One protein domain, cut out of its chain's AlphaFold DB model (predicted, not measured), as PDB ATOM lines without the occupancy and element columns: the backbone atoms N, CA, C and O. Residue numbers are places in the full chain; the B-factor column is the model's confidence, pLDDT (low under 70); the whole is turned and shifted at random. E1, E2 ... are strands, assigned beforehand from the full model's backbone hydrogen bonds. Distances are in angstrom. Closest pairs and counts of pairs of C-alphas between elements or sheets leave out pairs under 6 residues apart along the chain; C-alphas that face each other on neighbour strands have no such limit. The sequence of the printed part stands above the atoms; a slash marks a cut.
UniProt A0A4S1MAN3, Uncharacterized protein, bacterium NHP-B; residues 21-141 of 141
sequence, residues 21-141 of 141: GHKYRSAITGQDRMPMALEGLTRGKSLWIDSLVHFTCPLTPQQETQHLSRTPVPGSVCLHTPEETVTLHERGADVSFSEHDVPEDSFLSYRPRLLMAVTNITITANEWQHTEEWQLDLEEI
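Overview. This is residues 21 to 141 of the 141 residues of an uncharacterized protein of bacterium NHP-B (UniProt A0A4S1MAN3). Two strand-built lobes sit end to end along a rod: one is a curled, strongly twisted sheet of E1, E10, E9 and E2, and the other holds a smaller sheet of E3, E8, E5 and E6 with the two-strand pair E4 and E7. Two stretches of chain, residues 51 to 54 and residues 111 to 112, join the lobes, and the longest strand, E9, bends in the first lobe. The printed part has 121 residues with no named helix and ten named strands, E1 to E10 in order along the chain; the class is all strand, though under half of the residues, 57 of 121, are in named strands. The sheets run E1 - E10 - E9 - E2, E3 - E8 - E5 - E6 and E4 - E7, each all antiparallel. The whole is loose, with a radius of gyration of the C-alphas of 18.9 A and spans of 61 by 28 by 21 A.

Along the chain. E1 runs over residues 25 to 32, 22.9 A from first to last C-alpha, and begins at C-alpha 25 at (24.277, 3.551, -5.004). E2 covers residues 46 to 50, 13.4 A. E3 covers residues 55 to 58, E4 residues 65 to 67, E5 residues 78 to 80, E6 residues 85 to 87 and E7 residues 94 to 96. E8 covers residues 107 to 110, 10.3 A, and begins at C-alpha 107 at (9.594, 18.533, -18.505). E9 covers residues 113 to 126, 33.2 A. E10 covers residues 131 to 140, 29.6 A, and ends at C-alpha 140 at (28.826, 5.989, -8.754).

Arrangement. In the sheet E1 - E10 - E9 - E2, which is strongly twisted, E1 and E2 are the edge strands. E1 and E10 are antiparallel at 164 degrees; N 28 and O 136 are 2.9 A apart, within hydrogen-bond range. E10 and E9 form a hairpin, antiparallel at 155 degrees, with N 133 and O 124 at 2.9 A. E9 bends by 78 degrees at residue 116, and its residues 113 to 117 face residues 50 to 46 of E2; N 47 and O 116 are 2.8 A apart. From edge to edge the way across this sheet turns by 94 degrees, and it is curled like part of a barrel. E8 runs on into E9 across a break of 2 residues, at 44 degrees. In the second sheet E3 and E6 are the edge strands. E3 and E8 are antiparallel at 157 degrees, with N 57 and O 108 at 2.8 A. E8 and E5 are antiparallel at 155 degrees, with N 78 and O 109 at 2.8 A. E5 and E6 form a hairpin at 160 degrees, with N 79 and O 86 at 2.8 A. E4 and E7 are antiparallel at 162 degrees, with N 66 and O 95 at 2.8 A, and residues 90 to 91 pair with residues 94 to 95 of E7. E1 is apart from E3, E4, E5, E6, E7 and E8, and E4 is apart from E3, E5, E6 and E8.

Size, cuts and confidence. The two C-alphas farthest apart are those of Gln 62 and Trp 128, 62.9 A, while those of Gly 21 and Ile 141, the first and last printed, are 10.7 A apart. The printed part has no cut and ends at the chain's last residue. The link from E1 to E2, residues 33 to 45, is long; those from E2 to E3, E5 to E6, E8 to E9 and E9 to E10 are tight. The mean pLDDT of the printed part is 88.5, and residues 21 to 22 and residue 61 are under 70.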
ATOM      1  N   GLY A  21      25.778  17.256  -6.811       56.00
ATOM      2  CA  GLY A  21      26.744  16.155  -6.953       56.00
ATOM      3  C   GLY A  21      26.482  14.916  -6.090       56.00
ATOM      4  O   GLY A  21      27.395  14.430  -5.427       56.00
ATOM      5  N   HIS A  22      25.258  14.378  -6.092       65.56
ATOM      6  CA  HIS A  22      25.006  13.079  -5.464       65.56
ATOM      7  C   HIS A  22      25.696  11.952  -6.228       65.56
ATOM      8  O   HIS A  22      25.612  11.895  -7.451       65.56
ATOM      9  N   LYS A  23      26.330  11.051  -5.473       77.25
ATOM     10  CA  LYS A  23      26.735   9.731  -5.947       77.25
ATOM     11  C   LYS A  23      25.604   8.750  -5.694       77.25
ATOM     12  O   LYS A  23      25.147   8.619  -4.556       77.25
ATOM     13  N   TYR A  24      25.160   8.056  -6.731       87.81
ATOM     14  CA  TYR A  24      24.147   7.015  -6.601       87.81
ATOM     15  C   TYR A  24      24.759   5.691  -6.141       87.81
ATOM     16  O   TYR A  24      25.881   5.334  -6.501       87.81
ATOM     17  N   ARG A  25      23.986   4.943  -5.351       91.31
ATOM     18  CA  ARG A  25      24.277   3.551  -5.004       91.31
ATOM     19  C   ARG A  25      23.231   2.649  -5.629       91.31
ATOM     20  O   ARG A  25      22.042   2.953  -5.553       91.31
ATOM     21  N   SER A  26      23.686   1.536  -6.185       91.44
ATOM     22  CA  SER A  26      22.822   0.512  -6.767       91.44
ATOM     23  C   SER A  26      23.135  -0.835  -6.141       91.44
ATOM     24  O   SER A  26      24.301  -1.185  -5.974       91.44
ATOM     25  N   ALA A  27      22.090  -1.592  -5.826       93.06
ATOM     26  CA  ALA A  27      22.189  -2.999  -5.476       93.06
ATOM     27  C   ALA A  27      21.461  -3.788  -6.563       93.06
ATOM     28  O   ALA A  27      20.257  -3.605  -6.765       93.06
ATOM     29  N   ILE A  28      22.198  -4.623  -7.290       91.31
ATOM     30  CA  ILE A  28      21.636  -5.523  -8.299       91.31
ATOM     31  C   ILE A  28      21.643  -6.917  -7.694       91.31
ATOM     32  O   ILE A  28      22.674  -7.364  -7.199       91.31
ATOM     33  N   THR A  29      20.496  -7.582  -7.711       91.81
ATOM     34  CA  THR A  29      20.347  -8.939  -7.184       91.81
ATOM     35  C   THR A  29      19.823  -9.855  -8.273       91.81
ATOM     36  O   THR A  29      19.115  -9.411  -9.181       91.81
ATOM     37  N   GLY A  30      20.168 -11.129  -8.181       89.44
ATOM     38  CA  GLY A  30      19.656 -12.147  -9.081       89.44
ATOM     39  C   GLY A  30      19.724 -13.530  -8.457       89.44
ATOM     40  O   GLY A  30      20.408 -13.755  -7.458       89.44
ATOM     41  N   GLN A  31      18.963 -14.439  -9.052       89.50
ATOM     42  CA  GLN A  31      18.943 -15.846  -8.695       89.50
ATOM     43  C   GLN A  31      19.026 -16.655  -9.982       89.50
ATOM     44  O   GLN A  31      18.104 -16.627 -10.799       89.50
ATOM     45  N   ASP A  32      20.126 -17.376 -10.150       84.88
ATOM     46  CA  ASP A  32      20.415 -18.123 -11.364       84.88
ATOM     47  C   ASP A  32      20.427 -19.634 -11.096       84.88
ATOM     48  O   ASP A  32      20.724 -20.118 -10.000       84.88
ATOM     49  N   ARG A  33      20.072 -20.400 -12.134       81.88
ATOM     50  CA  ARG A  33      20.192 -21.873 -12.155       81.88
ATOM     51  C   ARG A  33      21.557 -22.350 -12.657       81.88
ATOM     52  O   ARG A  33      21.827 -23.547 -12.664       81.88
ATOM     53  N   MET A  34      22.372 -21.428 -13.154       77.81
ATOM     54  CA  MET A  34      23.729 -21.662 -13.629       77.81
ATOM     55  C   MET A  34      24.659 -20.669 -12.935       77.81
ATOM     56  O   MET A  34      24.195 -19.578 -12.598       77.81
ATOM     57  N   PRO A  35      25.948 -21.006 -12.761       72.25
ATOM     58  CA  PRO A  35      26.892 -20.082 -12.163       72.25
ATOM     59  C   PRO A  35      26.950 -18.763 -12.924       72.25
ATOM     60  O   PRO A  35      27.008 -18.751 -14.158       72.25
ATOM     61  N   MET A  36      26.960 -17.653 -12.188       76.56
ATOM     62  CA  MET A  36      27.100 -16.341 -12.808       76.56
ATOM     63  C   MET A  36      28.460 -16.233 -13.511       76.56
ATOM     64  O   MET A  36      29.500 -16.632 -12.979       76.56
ATOM     65  N   ALA A  37      28.471 -15.610 -14.688       77.94
ATOM     66  CA  ALA A  37      29.692 -15.159 -15.340       77.94
ATOM     67  C   ALA A  37      30.330 -13.987 -14.560       77.94
ATOM     68  O   ALA A  37      30.180 -12.822 -14.915       77.94
ATOM     69  N   LEU A  38      31.050 -14.305 -13.482       73.06
ATOM     70  CA  LEU A  38      31.760 -13.338 -12.629       73.06
ATOM     71  C   LEU A  38      33.091 -12.865 -13.221       73.06
ATOM     72  O   LEU A  38      33.823 -12.105 -12.582       73.06
ATOM     73  N   GLU A  39      33.463 -13.353 -14.403       80.62
ATOM     74  CA  GLU A  39      34.760 -13.050 -14.991       80.62
ATOM     75  C   GLU A  39      34.917 -11.536 -15.192       80.62
ATOM     76  O   GLU A  39      34.157 -10.883 -15.903       80.62
ATOM     77  N   GLY A  40      35.909 -10.957 -14.510       79.31
ATOM     78  CA  GLY A  40      36.184  -9.522 -14.555       79.31
ATOM     79  C   GLY A  40      35.364  -8.657 -13.591       79.31
ATOM     80  O   GLY A  40      35.634  -7.454 -13.525       79.31
ATOM     81  N   LEU A  41      34.437  -9.229 -12.812       86.25
ATOM     82  CA  LEU A  41      33.751  -8.542 -11.716       86.25
ATOM     83  C   LEU A  41      34.568  -8.678 -10.428       86.25
ATOM     84  O   LEU A  41      34.519  -9.680  -9.721       86.25
ATOM     85  N   THR A  42      35.342  -7.644 -10.116       89.69
ATOM     86  CA  THR A  42      36.109  -7.545  -8.870       89.69
ATOM     87  C   THR A  42      35.829  -6.221  -8.180       89.69
ATOM     88  O   THR A  42      35.459  -5.234  -8.815       89.69
ATOM     89  N   ARG A  43      36.022  -6.173  -6.861       92.81
ATOM     90  CA  ARG A  43      35.914  -4.922  -6.107       92.81
ATOM     91  C   ARG A  43      36.855  -3.860  -6.687       92.81
ATOM     92  O   ARG A  43      38.020  -4.136  -6.958       92.81
ATOM     93  N   GLY A  44      36.341  -2.649  -6.863       92.62
ATOM     94  CA  GLY A  44      37.018  -1.525  -7.507       92.62
ATOM     95  C   GLY A  44      36.869  -1.488  -9.030       92.62
ATOM     96  O   GLY A  44      37.216  -0.477  -9.636       92.62
ATOM     97  N   LYS A  45      36.335  -2.538  -9.668       94.12
ATOM     98  CA  LYS A  45      36.087  -2.535 -11.112       94.12
ATOM     99  C   LYS A  45      35.013  -1.511 -11.470       94.12
ATOM    100  O   LYS A  45      33.948  -1.508 -10.863       94.12
ATOM    101  N   SER A  46      35.275  -0.691 -12.485       95.38
ATOM    102  CA  SER A  46      34.292   0.239 -13.042       95.38
ATOM    103  C   SER A  46      33.503  -0.390 -14.188       95.38
ATOM    104  O   SER A  46      34.078  -1.082 -15.034       95.38
ATOM    105  N   LEU A  47      32.203  -0.123 -14.228       93.88
ATOM    106  CA  LEU A  47      31.271  -0.599 -15.244       93.88
ATOM    107  C   LEU A  47      30.134   0.411 -15.446       93.88
ATOM    108  O   LEU A  47      29.820   1.201 -14.557       93.88
ATOM    109  N   TRP A  48      29.533   0.399 -16.632       94.88
ATOM    110  CA  TRP A  48      28.360   1.217 -16.932       94.88
ATOM    111  C   TRP A  48      27.088   0.467 -16.547       94.88
ATOM    112  O   TRP A  48      26.904  -0.673 -16.970       94.88
ATOM    113  N   ILE A  49      26.212   1.127 -15.790       94.69
ATOM    114  CA  ILE A  49      24.872   0.648 -15.456       94.69
ATOM    115  C   ILE A  49      23.831   1.533 -16.119       94.69
ATOM    116  O   ILE A  49      23.833   2.753 -15.961       94.69
ATOM    117  N   ASP A  50      22.899   0.889 -16.802       95.94
ATOM    118  CA  ASP A  50      21.690   1.524 -17.296       95.94
ATOM    119  C   ASP A  50      20.677   1.565 -16.139       95.94
ATOM    120  O   ASP A  50      20.235   0.527 -15.643       95.94
ATOM    121  N   SER A  51      20.349   2.764 -15.650       92.44
ATOM    122  CA  SER A  51      19.416   2.926 -14.530       92.44
ATOM    123  C   SER A  51      18.009   2.457 -14.905       92.44
ATOM    124  O   SER A  51      17.543   2.679 -16.021       92.44
ATOM    125  N   LEU A  52      17.283   1.867 -13.953       89.25
ATOM    126  CA  LEU A  52      15.843   1.604 -14.093       89.25
ATOM    127  C   LEU A  52      14.989   2.823 -13.716       89.25
ATOM    128  O   LEU A  52      13.850   2.947 -14.164       89.25
ATOM    129  N   VAL A  53      15.538   3.722 -12.900       88.50
ATOM    130  CA  VAL A  53      14.853   4.920 -12.404       88.50
ATOM    131  C   VAL A  53      15.077   6.076 -13.371       88.50
ATOM    132  O   VAL A  53      16.193   6.267 -13.859       88.50
ATOM    133  N   HIS A  54      14.019   6.848 -13.617       90.38
ATOM    134  CA  HIS A  54      14.081   8.052 -14.436       90.38
ATOM    135  C   HIS A  54      14.513   9.257 -13.601       90.38
ATOM    136  O   HIS A  54      14.065   9.436 -12.469       90.38
ATOM    137  N   PHE A  55      15.363  10.097 -14.179       90.38
ATOM    138  CA  PHE A  55      15.620  11.450 -13.712       90.38
ATOM    139  C   PHE A  55      14.724  12.406 -14.477       90.38
ATOM    140  O   PHE A  55      14.431  12.179 -15.648       90.38
ATOM    141  N   THR A  56      14.307  13.475 -13.812       91.00
ATOM    142  CA  THR A  56      13.502  14.538 -14.407       91.00
ATOM    143  C   THR A  56      14.339  15.797 -14.539       91.00
ATOM    144  O   THR A  56      15.030  16.184 -13.595       91.00
ATOM    145  N   CYS A  57      14.254  16.450 -15.690       85.38
ATOM    146  CA  CYS A  57      14.890  17.728 -15.957       85.38
ATOM    147  C   CYS A  57      13.804  18.748 -16.315       85.38
ATOM    148  O   CYS A  57      13.048  18.499 -17.259       85.38
ATOM    149  N   PRO A  58      13.708  19.880 -15.597       83.19
ATOM    150  CA  PRO A  58      12.849  20.969 -16.032       83.19
ATOM    151  C   PRO A  58      13.357  21.518 -17.368       83.19
ATOM    152  O   PRO A  58      14.561  21.480 -17.641       83.19
ATOM    153  N   LEU A  59      12.437  22.019 -18.186       85.00
ATOM    154  CA  LEU A  59      12.763  22.730 -19.416       85.00
ATOM    155  C   LEU A  59      12.717  24.236 -19.177       85.00
ATOM    156  O   LEU A  59      11.921  24.728 -18.378       85.00
ATOM    157  N   THR A  60      13.579  24.972 -19.876       78.25
ATOM    158  CA  THR A  60      13.486  26.433 -19.921       78.25
ATOM    159  C   THR A  60      12.583  26.827 -21.091       78.25
ATOM    160  O   THR A  60      12.734  26.253 -22.174       78.25
ATOM    161  N   PRO A  61      11.679  27.809 -20.933       68.62
ATOM    162  CA  PRO A  61      10.904  28.330 -22.055       68.62
ATOM    163  C   PRO A  61      11.819  28.757 -23.212       68.62
ATOM    164  O   PRO A  61      12.879  29.337 -22.975       68.62
ATOM    165  N   GLN A  62      11.399  28.497 -24.457       73.38
ATOM    166  CA  GLN A  62      12.111  28.862 -25.703       73.38
ATOM    167  C   GLN A  62      13.442  28.128 -25.947       73.38
ATOM    168  O   GLN A  62      14.150  28.425 -26.910       73.38
ATOM    169  N   GLN A  63      13.802  27.172 -25.097       79.62
ATOM    170  CA  GLN A  63      14.950  26.308 -25.323       79.62
ATOM    171  C   GLN A  63      14.552  25.206 -26.308       79.62
ATOM    172  O   GLN A  63      13.538  24.565 -26.102       79.62
ATOM    173  N   GLU A  64      15.329  24.967 -27.364       86.06
ATOM    174  CA  GLU A  64      15.042  23.896 -28.342       86.06
ATOM    175  C   GLU A  64      15.861  22.623 -28.085       86.06
ATOM    176  O   GLU A  64      15.559  21.548 -28.607       86.06
ATOM    177  N   THR A  65      16.931  22.750 -27.295       90.00
ATOM    178  CA  THR A  65      17.858  21.663 -26.980       90.00
ATOM    179  C   THR A  65      18.217  21.666 -25.503       90.00
ATOM    180  O   THR A  65      18.557  22.709 -24.953       90.00
ATOM    181  N   GLN A  66      18.180  20.506 -24.849       89.94
ATOM    182  CA  GLN A  66      18.579  20.329 -23.453       89.94
ATOM    183  C   GLN A  66      19.819  19.443 -23.362       89.94
ATOM    184  O   GLN A  66      19.826  18.319 -23.860       89.94
ATOM    185  N   HIS A  67      20.837  19.929 -22.651       91.81
ATOM    186  CA  HIS A  67      21.975  19.112 -22.245       91.81
ATOM    187  C   HIS A  67      21.662  18.409 -20.922       91.81
ATOM    188  O   HIS A  67      21.369  19.056 -19.909       91.81
ATOM    189  N   LEU A  68      21.700  17.082 -20.921       91.06
ATOM    190  CA  LEU A  68      21.451  16.262 -19.743       91.06
ATOM    191  C   LEU A  68      22.718  16.144 -18.892       91.06
ATOM    192  O   LEU A  68      23.831  16.046 -19.398       91.06
ATOM    193  N   SER A  69      22.553  16.080 -17.570       89.19
ATOM    194  CA  SER A  69      23.685  15.928 -16.639       89.19
ATOM    195  C   SER A  69      24.401  14.578 -16.771       89.19
ATOM    196  O   SER A  69      25.551  14.431 -16.358       89.19
ATOM    197  N   ARG A  70      23.712  13.581 -17.334       90.69
ATOM    198  CA  ARG A  70      24.211  12.231 -17.602       90.69
ATOM    199  C   ARG A  70      23.704  11.776 -18.961       90.69
ATOM    200  O   ARG A  70      22.572  12.084 -19.324       90.69
ATOM    201  N   THR A  71      24.508  10.982 -19.662       95.00
ATOM    202  CA  THR A  71      24.084  10.326 -20.902       95.00
ATOM    203  C   THR A  71      22.864   9.443 -20.619       95.00
ATOM    204  O   THR A  71      22.929   8.625 -19.700       95.00
ATOM    205  N   PRO A  72      21.759   9.582 -21.360       96.38
ATOM    206  CA  PRO A  72      20.591   8.736 -21.204       96.38
ATOM    207  C   PRO A  72      20.840   7.329 -21.764       96.38
ATOM    208  O   PRO A  72      21.655   7.111 -22.663       96.38
ATOM    209  N   VAL A  73      20.111   6.361 -21.222       96.12
ATOM    210  CA  VAL A  73      19.950   5.033 -21.810       96.12
ATOM    211  C   VAL A  73      19.192   5.203 -23.127       96.12
ATOM    212  O   VAL A  73      18.191   5.930 -23.134       96.12
ATOM    213  N   PRO A  74      19.615   4.545 -24.220       94.38
ATOM    214  CA  PRO A  74      18.995   4.773 -25.510       94.38
ATOM    215  C   PRO A  74      17.481   4.546 -25.529       94.38
ATOM    216  O   PRO A  74      16.998   3.546 -24.986       94.38
ATOM    217  N   GLY A  75      16.741   5.482 -26.126       94.69
ATOM    218  CA  GLY A  75      15.275   5.431 -26.209       94.69
ATOM    219  C   GLY A  75      14.549   5.572 -24.866       94.69
ATOM    220  O   GLY A  75      13.400   5.153 -24.744       94.69
ATOM    221  N   SER A  76      15.212   6.107 -23.836       96.00
ATOM    222  CA  SER A  76      14.580   6.378 -22.535       96.00
ATOM    223  C   SER A  76      14.140   7.825 -22.340       96.00
ATOM    224  O   SER A  76      13.517   8.113 -21.322       96.00
ATOM    225  N   VAL A  77      14.494   8.730 -23.255       96.50
ATOM    226  CA  VAL A  77      14.177  10.151 -23.119       96.50
ATOM    227  C   VAL A  77      12.726  10.399 -23.506       96.50
ATOM    228  O   VAL A  77      12.314  10.097 -24.623       96.50
ATOM    229  N   CYS A  78      11.965  10.994 -22.598       94.94
ATOM    230  CA  CYS A  78      10.567  11.340 -22.789       94.94
ATOM    231  C   CYS A  78      10.347  12.825 -22.497       94.94
ATOM    232  O   CYS A  78      10.752  13.321 -21.447       94.94
ATOM    233  N   LEU A  79       9.673  13.519 -23.407       93.62
ATOM    234  CA  LEU A  79       9.072  14.826 -23.182       93.62
ATOM    235  C   LEU A  79       7.667  14.637 -22.640       93.62
ATOM    236  O   LEU A  79       6.853  13.958 -23.260       93.62
ATOM    237  N   HIS A  80       7.387  15.249 -21.499       92.00
ATOM    238  CA  HIS A  80       6.057  15.313 -20.919       92.00
ATOM    239  C   HIS A  80       5.516  16.721 -21.114       92.00
ATOM    240  O   HIS A  80       6.097  17.677 -20.598       92.00
ATOM    241  N   THR A  81       4.414  16.832 -21.844       88.75
ATOM    242  CA  THR A  81       3.605  18.047 -21.949       88.75
ATOM    243  C   THR A  81       2.295  17.831 -21.176       88.75
ATOM    244  O   THR A  81       2.003  16.708 -20.750       88.75
ATOM    245  N   PRO A  82       1.472  18.872 -20.973       87.31
ATOM    246  CA  PRO A  82       0.145  18.703 -20.375       87.31
ATOM    247  C   PRO A  82      -0.784  17.773 -21.174       87.31
ATOM    248  O   PRO A  82      -1.730  17.221 -20.616       87.31
ATOM    249  N   GLU A  83      -0.532  17.620 -22.473       89.50
ATOM    250  CA  GLU A  83      -1.401  16.899 -23.403       89.50
ATOM    251  C   GLU A  83      -0.934  15.461 -23.624       89.50
ATOM    252  O   GLU A  83      -1.756  14.547 -23.717       89.50
ATOM    253  N   GLU A  84       0.382  15.245 -23.686       92.12
ATOM    254  CA  GLU A  84       0.940  13.957 -24.066       92.12
ATOM    255  C   GLU A  84       2.343  13.695 -23.509       92.12
ATOM    256  O   GLU A  84       2.985  14.518 -22.856       92.12
ATOM    257  N   THR A  85       2.821  12.477 -23.748       93.50
ATOM    258  CA  THR A  85       4.208  12.092 -23.505       93.50
ATOM    259  C   THR A  85       4.793  11.541 -24.792       93.50
ATOM    260  O   THR A  85       4.276  10.564 -25.334       93.50
ATOM    261  N   VAL A  86       5.883  12.147 -25.251       93.38
ATOM    262  CA  VAL A  86       6.546  11.800 -26.508       93.38
ATOM    263  C   VAL A  86       7.958  11.317 -26.220       93.38
ATOM    264  O   VAL A  86       8.707  11.956 -25.488       93.38
ATOM    265  N   THR A  87       8.343  10.183 -26.798       94.62
ATOM    266  CA  THR A  87       9.726   9.706 -26.728       94.62
ATOM    267  C   THR A  87      10.578  10.468 -27.734       94.62
ATOM    268  O   THR A  87      10.250  10.516 -28.917       94.62
ATOM    269  N   LEU A  88      11.678  11.048 -27.260       92.69
ATOM    270  CA  LEU A  88      12.611  11.813 -28.077       92.69
ATOM    271  C   LEU A  88      13.838  10.978 -28.431       92.69
ATOM    272  O   LEU A  88      14.213  10.052 -27.713       92.69
ATOM    273  N   HIS A  89      14.499  11.358 -29.521       89.06
ATOM    274  CA  HIS A  89      15.803  10.818 -29.877       89.06
ATOM    275  C   HIS A  89      16.926  11.654 -29.258       89.06
ATOM    276  O   HIS A  89      17.051  12.853 -29.510       89.06
ATOM    277  N   GLU A  90      17.776  11.005 -28.471       90.38
ATOM    278  CA  GLU A  90      19.003  11.588 -27.932       90.38
ATOM    279  C   GLU A  90      20.191  11.527 -28.909       90.38
ATOM    280  O   GLU A  90      20.346  10.592 -29.701       90.38
ATOM    281  N   ARG A  91      21.117  12.481 -28.778       91.25
ATOM    282  CA  ARG A  91      22.463  12.403 -29.356       91.25
ATOM    283  C   ARG A  91      23.498  12.589 -28.253       91.25
ATOM    284  O   ARG A  91      23.914  13.700 -27.939       91.25
ATOM    285  N   GLY A  92      23.955  11.481 -27.676       91.56
ATOM    286  CA  GLY A  92      24.803  11.552 -26.486       91.56
ATOM    287  C   GLY A  92      24.000  12.131 -25.324       91.56
ATOM    288  O   GLY A  92      22.928  11.622 -25.035       91.56
ATOM    289  N   ALA A  93      24.507  13.174 -24.667       91.25
ATOM    290  CA  ALA A  93      23.791  13.856 -23.587       91.25
ATOM    291  C   ALA A  93      22.877  14.995 -24.078       91.25
ATOM    292  O   ALA A  93      22.164  15.580 -23.268       91.25
ATOM    293  N   ASP A  94      22.887  15.315 -25.373       92.81
ATOM    294  CA  ASP A  94      22.067  16.381 -25.941       92.81
ATOM    295  C   ASP A  94      20.739  15.824 -26.465       92.81
ATOM    296  O   ASP A  94      20.703  14.819 -27.182       92.81
ATOM    297  N   VAL A  95      19.644  16.497 -26.117       91.88
ATOM    298  CA  VAL A  95      18.281  16.162 -26.543       91.88
ATOM    299  C   VAL A  95      17.692  17.364 -27.265       91.88
ATOM    300  O   VAL A  95      17.668  18.456 -26.703       91.88
ATOM    301  N   SER A  96      17.212  17.167 -28.492       90.44
ATOM    302  CA  SER A  96      16.519  18.201 -29.270       90.44
ATOM    303  C   SER A  96      15.022  17.933 -29.288       90.44
ATOM    304  O   SER A  96      14.604  16.784 -29.426       90.44
ATOM    305  N   PHE A  97      14.229  18.990 -29.179       87.12
ATOM    306  CA  PHE A  97      12.767  18.930 -29.227       87.12
ATOM    307  C   PHE A  97      12.168  20.110 -30.005       87.12
ATOM    308  O   PHE A  97      11.009  20.452 -29.827       87.12
ATOM    309  N   SER A  98      12.946  20.686 -30.928       83.31
ATOM    310  CA  SER A  98      12.539  21.751 -31.861       83.31
ATOM    311  C   SER A  98      11.302  21.425 -32.712       83.31
ATOM    312  O   SER A  98      10.684  22.324 -33.269       83.31
ATOM    313  N   GLU A  99      10.962  20.144 -32.861       84.06
ATOM    314  CA  GLU A  99       9.788  19.677 -33.612       84.06
ATOM    315  C   GLU A  99       8.508  19.627 -32.761       84.06
ATOM    316  O   GLU A  99       7.440  19.299 -33.279       84.06
ATOM    317  N   HIS A 100       8.600  19.956 -31.470       82.25
ATOM    318  CA  HIS A 100       7.493  19.916 -30.521       82.25
ATOM    319  C   HIS A 100       7.212  21.308 -29.960       82.25
ATOM    320  O   HIS A 100       8.131  22.072 -29.667       82.25
ATOM    321  N   ASP A 101       5.931  21.624 -29.776       82.19
ATOM    322  CA  ASP A 101       5.542  22.773 -28.965       82.19
ATOM    323  C   ASP A 101       5.779  22.431 -27.489       82.19
ATOM    324  O   ASP A 101       5.384  21.358 -27.023       82.19
ATOM    325  N   VAL A 102       6.465  23.313 -26.761       84.25
ATOM    326  CA  VAL A 102       6.870  23.072 -25.368       84.25
ATOM    327  C   VAL A 102       6.229  24.117 -24.461       84.25
ATOM    328  O   VAL A 102       6.809  25.184 -24.234       84.25
ATOM    329  N   PRO A 103       5.038  23.813 -23.910       84.62
ATOM    330  CA  PRO A 103       4.406  24.620 -22.874       84.62
ATOM    331  C   PRO A 103       5.303  24.802 -21.645       84.62
ATOM    332  O   PRO A 103       6.128  23.936 -21.347       84.62
ATOM    333  N   GLU A 104       5.080  25.873 -20.877       82.31
ATOM    334  CA  GLU A 104       5.866  26.195 -19.670       82.31
ATOM    335  C   GLU A 104       5.851  25.082 -18.603       82.31
ATOM    336  O   GLU A 104       6.827  24.927 -17.874       82.31
ATOM    337  N   ASP A 105       4.795  24.264 -18.557       84.75
ATOM    338  CA  ASP A 105       4.642  23.152 -17.604       84.75
ATOM    339  C   ASP A 105       5.279  21.829 -18.083       84.75
ATOM    340  O   ASP A 105       5.061  20.768 -17.488       84.75
ATOM    341  N   SER A 106       6.058  21.864 -19.167       88.00
ATOM    342  CA  SER A 106       6.679  20.669 -19.746       88.00
ATOM    343  C   SER A 106       8.003  20.312 -19.073       88.00
ATOM    344  O   SER A 106       8.773  21.170 -18.640       88.00
ATOM    345  N   PHE A 107       8.320  19.019 -19.035       91.06
ATOM    346  CA  PHE A 107       9.594  18.533 -18.505       91.06
ATOM    347  C   PHE A 107      10.094  17.306 -19.263       91.06
ATOM    348  O   PHE A 107       9.318  16.551 -19.849       91.06
ATOM    349  N   LEU A 108      11.407  17.084 -19.225       92.81
ATOM    350  CA  LEU A 108      12.014  15.859 -19.734       92.81
ATOM    351  C   LEU A 108      12.155  14.835 -18.613       92.81
ATOM    352  O   LEU A 108      12.493  15.180 -17.477       92.81
ATOM    353  N   SER A 109      11.989  13.563 -18.944       93.75
ATOM    354  CA  SER A 109      12.453  12.455 -18.122       93.75
ATOM    355  C   SER A 109      13.363  11.532 -18.924       93.75
ATOM    356  O   SER A 109      13.249  11.444 -20.143       93.75
ATOM    357  N   TYR A 110      14.318  10.881 -18.266       95.38
ATOM    358  CA  TYR A 110      15.204   9.915 -18.916       95.38
ATOM    359  C   TYR A 110      15.812   8.948 -17.910       95.38
ATOM    360  O   TYR A 110      15.988   9.288 -16.742       95.38
ATOM    361  N   ARG A 111      16.196   7.747 -18.347       95.12
ATOM    362  CA  ARG A 111      16.989   6.834 -17.512       95.12
ATOM    363  C   ARG A 111      18.467   7.154 -17.716       95.12
ATOM    364  O   ARG A 111      18.930   7.054 -18.847       95.12
ATOM    365  N   PRO A 112      19.232   7.558 -16.691       95.00
ATOM    366  CA  PRO A 112      20.646   7.857 -16.864       95.00
ATOM    367  C   PRO A 112      21.480   6.581 -16.993       95.00
ATOM    368  O   PRO A 112      21.205   5.557 -16.361       95.00
ATOM    369  N   ARG A 113      22.565   6.684 -17.755       95.50
ATOM    370  CA  ARG A 113      23.669   5.734 -17.744       95.50
ATOM    371  C   ARG A 113      24.691   6.179 -16.705       95.50
ATOM    372  O   ARG A 113      25.236   7.280 -16.788       95.50
ATOM    373  N   LEU A 114      24.927   5.332 -15.713       94.44
ATOM    374  CA  LEU A 114      25.739   5.643 -14.542       94.44
ATOM    375  C   LEU A 114      27.044   4.855 -14.604       94.44
ATOM    376  O   LEU A 114      27.036   3.632 -14.749       94.44
ATOM    377  N   LEU A 115      28.172   5.556 -14.505       95.00
ATOM    378  CA  LEU A 115      29.469   4.910 -14.349       95.00
ATOM    379  C   LEU A 115      29.630   4.555 -12.873       95.00
ATOM    380  O   LEU A 115      29.648   5.442 -12.021       95.00
ATOM    381  N   MET A 116      29.721   3.266 -12.567       95.31
ATOM    382  CA  MET A 116      29.770   2.779 -11.193       95.31
ATOM    383  C   MET A 116      30.982   1.895 -10.948       95.31
ATOM    384  O   MET A 116      31.440   1.190 -11.843       95.31
ATOM    385  N   ALA A 117      31.480   1.905  -9.716       95.56
ATOM    386  CA  ALA A 117      32.481   0.977  -9.224       95.56
ATOM    387  C   ALA A 117      31.844  -0.111  -8.354       95.56
ATOM    388  O   ALA A 117      31.002   0.168  -7.500       95.56
ATOM    389  N   VAL A 118      32.299  -1.351  -8.534       95.56
ATOM    390  CA  VAL A 118      31.956  -2.486  -7.673       95.56
ATOM    391  C   VAL A 118      32.513  -2.260  -6.277       95.56
ATOM    392  O   VAL A 118      33.725  -2.220  -6.072       95.56
ATOM    393  N   THR A 119      31.629  -2.146  -5.297       96.06
ATOM    394  CA  THR A 119      32.011  -1.991  -3.889       96.06
ATOM    395  C   THR A 119      32.011  -3.323  -3.153       96.06
ATOM    396  O   THR A 119      32.874  -3.528  -2.295       96.06
ATOM    397  N   ASN A 120      31.104  -4.230  -3.526       94.94
ATOM    398  CA  ASN A 120      30.956  -5.550  -2.930       94.94
ATOM    399  C   ASN A 120      30.263  -6.532  -3.897       94.94
ATOM    400  O   ASN A 120      29.482  -6.118  -4.755       94.94
ATOM    401  N   ILE A 121      30.564  -7.825  -3.752       92.81
ATOM    402  CA  ILE A 121      29.909  -8.932  -4.464       92.81
ATOM    403  C   ILE A 121      29.641 -10.027  -3.435       92.81
ATOM    404  O   ILE A 121      30.572 -10.481  -2.769       92.81
ATOM    405  N   THR A 122      28.389 -10.457  -3.323       91.62
ATOM    406  CA  THR A 122      27.976 -11.549  -2.437       91.62
ATOM    407  C   THR A 122      27.359 -12.658  -3.272       91.62
ATOM    408  O   THR A 122      26.562 -12.374  -4.161       91.62
ATOM    409  N   ILE A 123      27.726 -13.908  -2.991       90.06
ATOM    410  CA  ILE A 123      27.190 -15.092  -3.667       90.06
ATOM    411  C   ILE A 123      26.826 -16.111  -2.602       90.06
ATOM    412  O   ILE A 123      27.652 -16.447  -1.750       90.06
ATOM    413  N   THR A 124      25.595 -16.596  -2.666       89.19
ATOM    414  CA  THR A 124      25.050 -17.607  -1.771       89.19
ATOM    415  C   THR A 124      24.596 -18.787  -2.615       89.19
ATOM    416  O   THR A 124      23.630 -18.691  -3.368       89.19
ATOM    417  N   ALA A 125      25.301 -19.909  -2.502       85.50
ATOM    418  CA  ALA A 125      24.949 -21.137  -3.201       85.50
ATOM    419  C   ALA A 125      24.112 -22.043  -2.291       85.50
ATOM    420  O   ALA A 125      24.508 -22.343  -1.162       85.50
ATOM    421  N   ASN A 126      22.970 -22.514  -2.794       82.88
ATOM    422  CA  ASN A 126      22.221 -23.606  -2.187       82.88
ATOM    423  C   ASN A 126      22.511 -24.898  -2.955       82.88
ATOM    424  O   ASN A 126      21.877 -25.197  -3.971       82.88
ATOM    425  N   GLU A 127      23.464 -25.671  -2.439       75.75
ATOM    426  CA  GLU A 127      23.933 -26.915  -3.058       75.75
ATOM    427  C   GLU A 127      22.816 -27.954  -3.250       75.75
ATOM    428  O   GLU A 127      22.865 -28.745  -4.187       75.75
ATOM    429  N   TRP A 128      21.773 -27.929  -2.415       81.06
ATOM    430  CA  TRP A 128      20.683 -28.909  -2.451       81.06
ATOM    431  C   TRP A 128      19.557 -28.540  -3.414       81.06
ATOM    432  O   TRP A 128      18.809 -29.412  -3.852       81.06
ATOM    433  N   GLN A 129      19.411 -27.252  -3.725       76.31
ATOM    434  CA  GLN A 129      18.366 -26.749  -4.621       76.31
ATOM    435  C   GLN A 129      18.906 -26.366  -6.003       76.31
ATOM    436  O   GLN A 129      18.117 -26.000  -6.870       76.31
ATOM    437  N   HIS A 130      20.221 -26.493  -6.224       75.94
ATOM    438  CA  HIS A 130      20.894 -26.077  -7.458       75.94
ATOM    439  C   HIS A 130      20.570 -24.622  -7.837       75.94
ATOM    440  O   HIS A 130      20.323 -24.308  -9.003       75.94
ATOM    441  N   THR A 131      20.537 -23.737  -6.840       81.44
ATOM    442  CA  THR A 131      20.287 -22.304  -7.029       81.44
ATOM    443  C   THR A 131      21.437 -21.486  -6.473       81.44
ATOM    444  O   THR A 131      21.892 -21.743  -5.354       81.44
ATOM    445  N   GLU A 132      21.847 -20.464  -7.215       86.44
ATOM    446  CA  GLU A 132      22.809 -19.462  -6.764       86.44
ATOM    447  C   GLU A 132      22.122 -18.101  -6.689       86.44
ATOM    448  O   GLU A 132      21.582 -17.607  -7.676       86.44
ATOM    449  N   GLU A 133      22.132 -17.502  -5.504       90.75
ATOM    450  CA  GLU A 133      21.693 -16.128  -5.282       90.75
ATOM    451  C   GLU A 133      22.910 -15.218  -5.233       90.75
ATOM    452  O   GLU A 133      23.943 -15.562  -4.651       90.75
ATOM    453  N   TRP A 134      22.793 -14.036  -5.815       90.88
ATOM    454  CA  TRP A 134      23.891 -13.088  -5.856       90.88
ATOM    455  C   TRP A 134      23.426 -11.656  -5.661       90.88
ATOM    456  O   TRP A 134      22.295 -11.284  -5.981       90.88
ATOM    457  N   GLN A 135      24.345 -10.840  -5.159       93.06
ATOM    458  CA  GLN A 135      24.171  -9.406  -4.999       93.06
ATOM    459  C   GLN A 135      25.447  -8.675  -5.409       93.06
ATOM    460  O   GLN A 135      26.547  -9.024  -4.975       93.06
ATOM    461  N   LEU A 136      25.283  -7.641  -6.226       93.38
ATOM    462  CA  LEU A 136      26.323  -6.733  -6.682       93.38
ATOM    463  C   LEU A 136      26.016  -5.328  -6.158       93.38
ATOM    464  O   LEU A 136      25.039  -4.705  -6.582       93.38
ATOM    465  N   ASP A 137      26.867  -4.829  -5.263       95.56
ATOM    466  CA  ASP A 137      26.742  -3.484  -4.704       95.56
ATOM    467  C   ASP A 137      27.681  -2.517  -5.427       95.56
ATOM    468  O   ASP A 137      28.892  -2.746  -5.547       95.56
ATOM    469  N   LEU A 138      27.129  -1.394  -5.869       95.25
ATOM    470  CA  LEU A 138      27.776  -0.441  -6.760       95.25
ATOM    471  C   LEU A 138      27.668   0.979  -6.207       95.25
ATOM    472  O   LEU A 138      26.642   1.356  -5.638       95.25
ATOM    473  N   GLU A 139      28.709   1.778  -6.422       95.19
ATOM    474  CA  GLU A 139      28.710   3.211  -6.119       95.19
ATOM    475  C   GLU A 139      29.180   4.005  -7.338       95.19
ATOM    476  O   GLU A 139      30.153   3.634  -7.993       95.19
ATOM    477  N   GLU A 140      28.477   5.086  -7.659       92.94
ATOM    478  CA  GLU A 140      28.826   5.989  -8.754       92.94
ATOM    479  C   GLU A 140      30.189   6.665  -8.531       92.94
ATOM    480  O   GLU A 140      30.523   7.091  -7.416       92.94
ATOM    481  N   ILE A 141      30.974   6.773  -9.607       89.69
ATOM    482  CA  ILE A 141      32.312   7.384  -9.600       89.69
ATOM    483  C   ILE A 141      32.373   8.716 -10.337       89.69
ATOM    484  O   ILE A 141      31.719   8.868 -11.395       89.69
TER     485      ILE A 141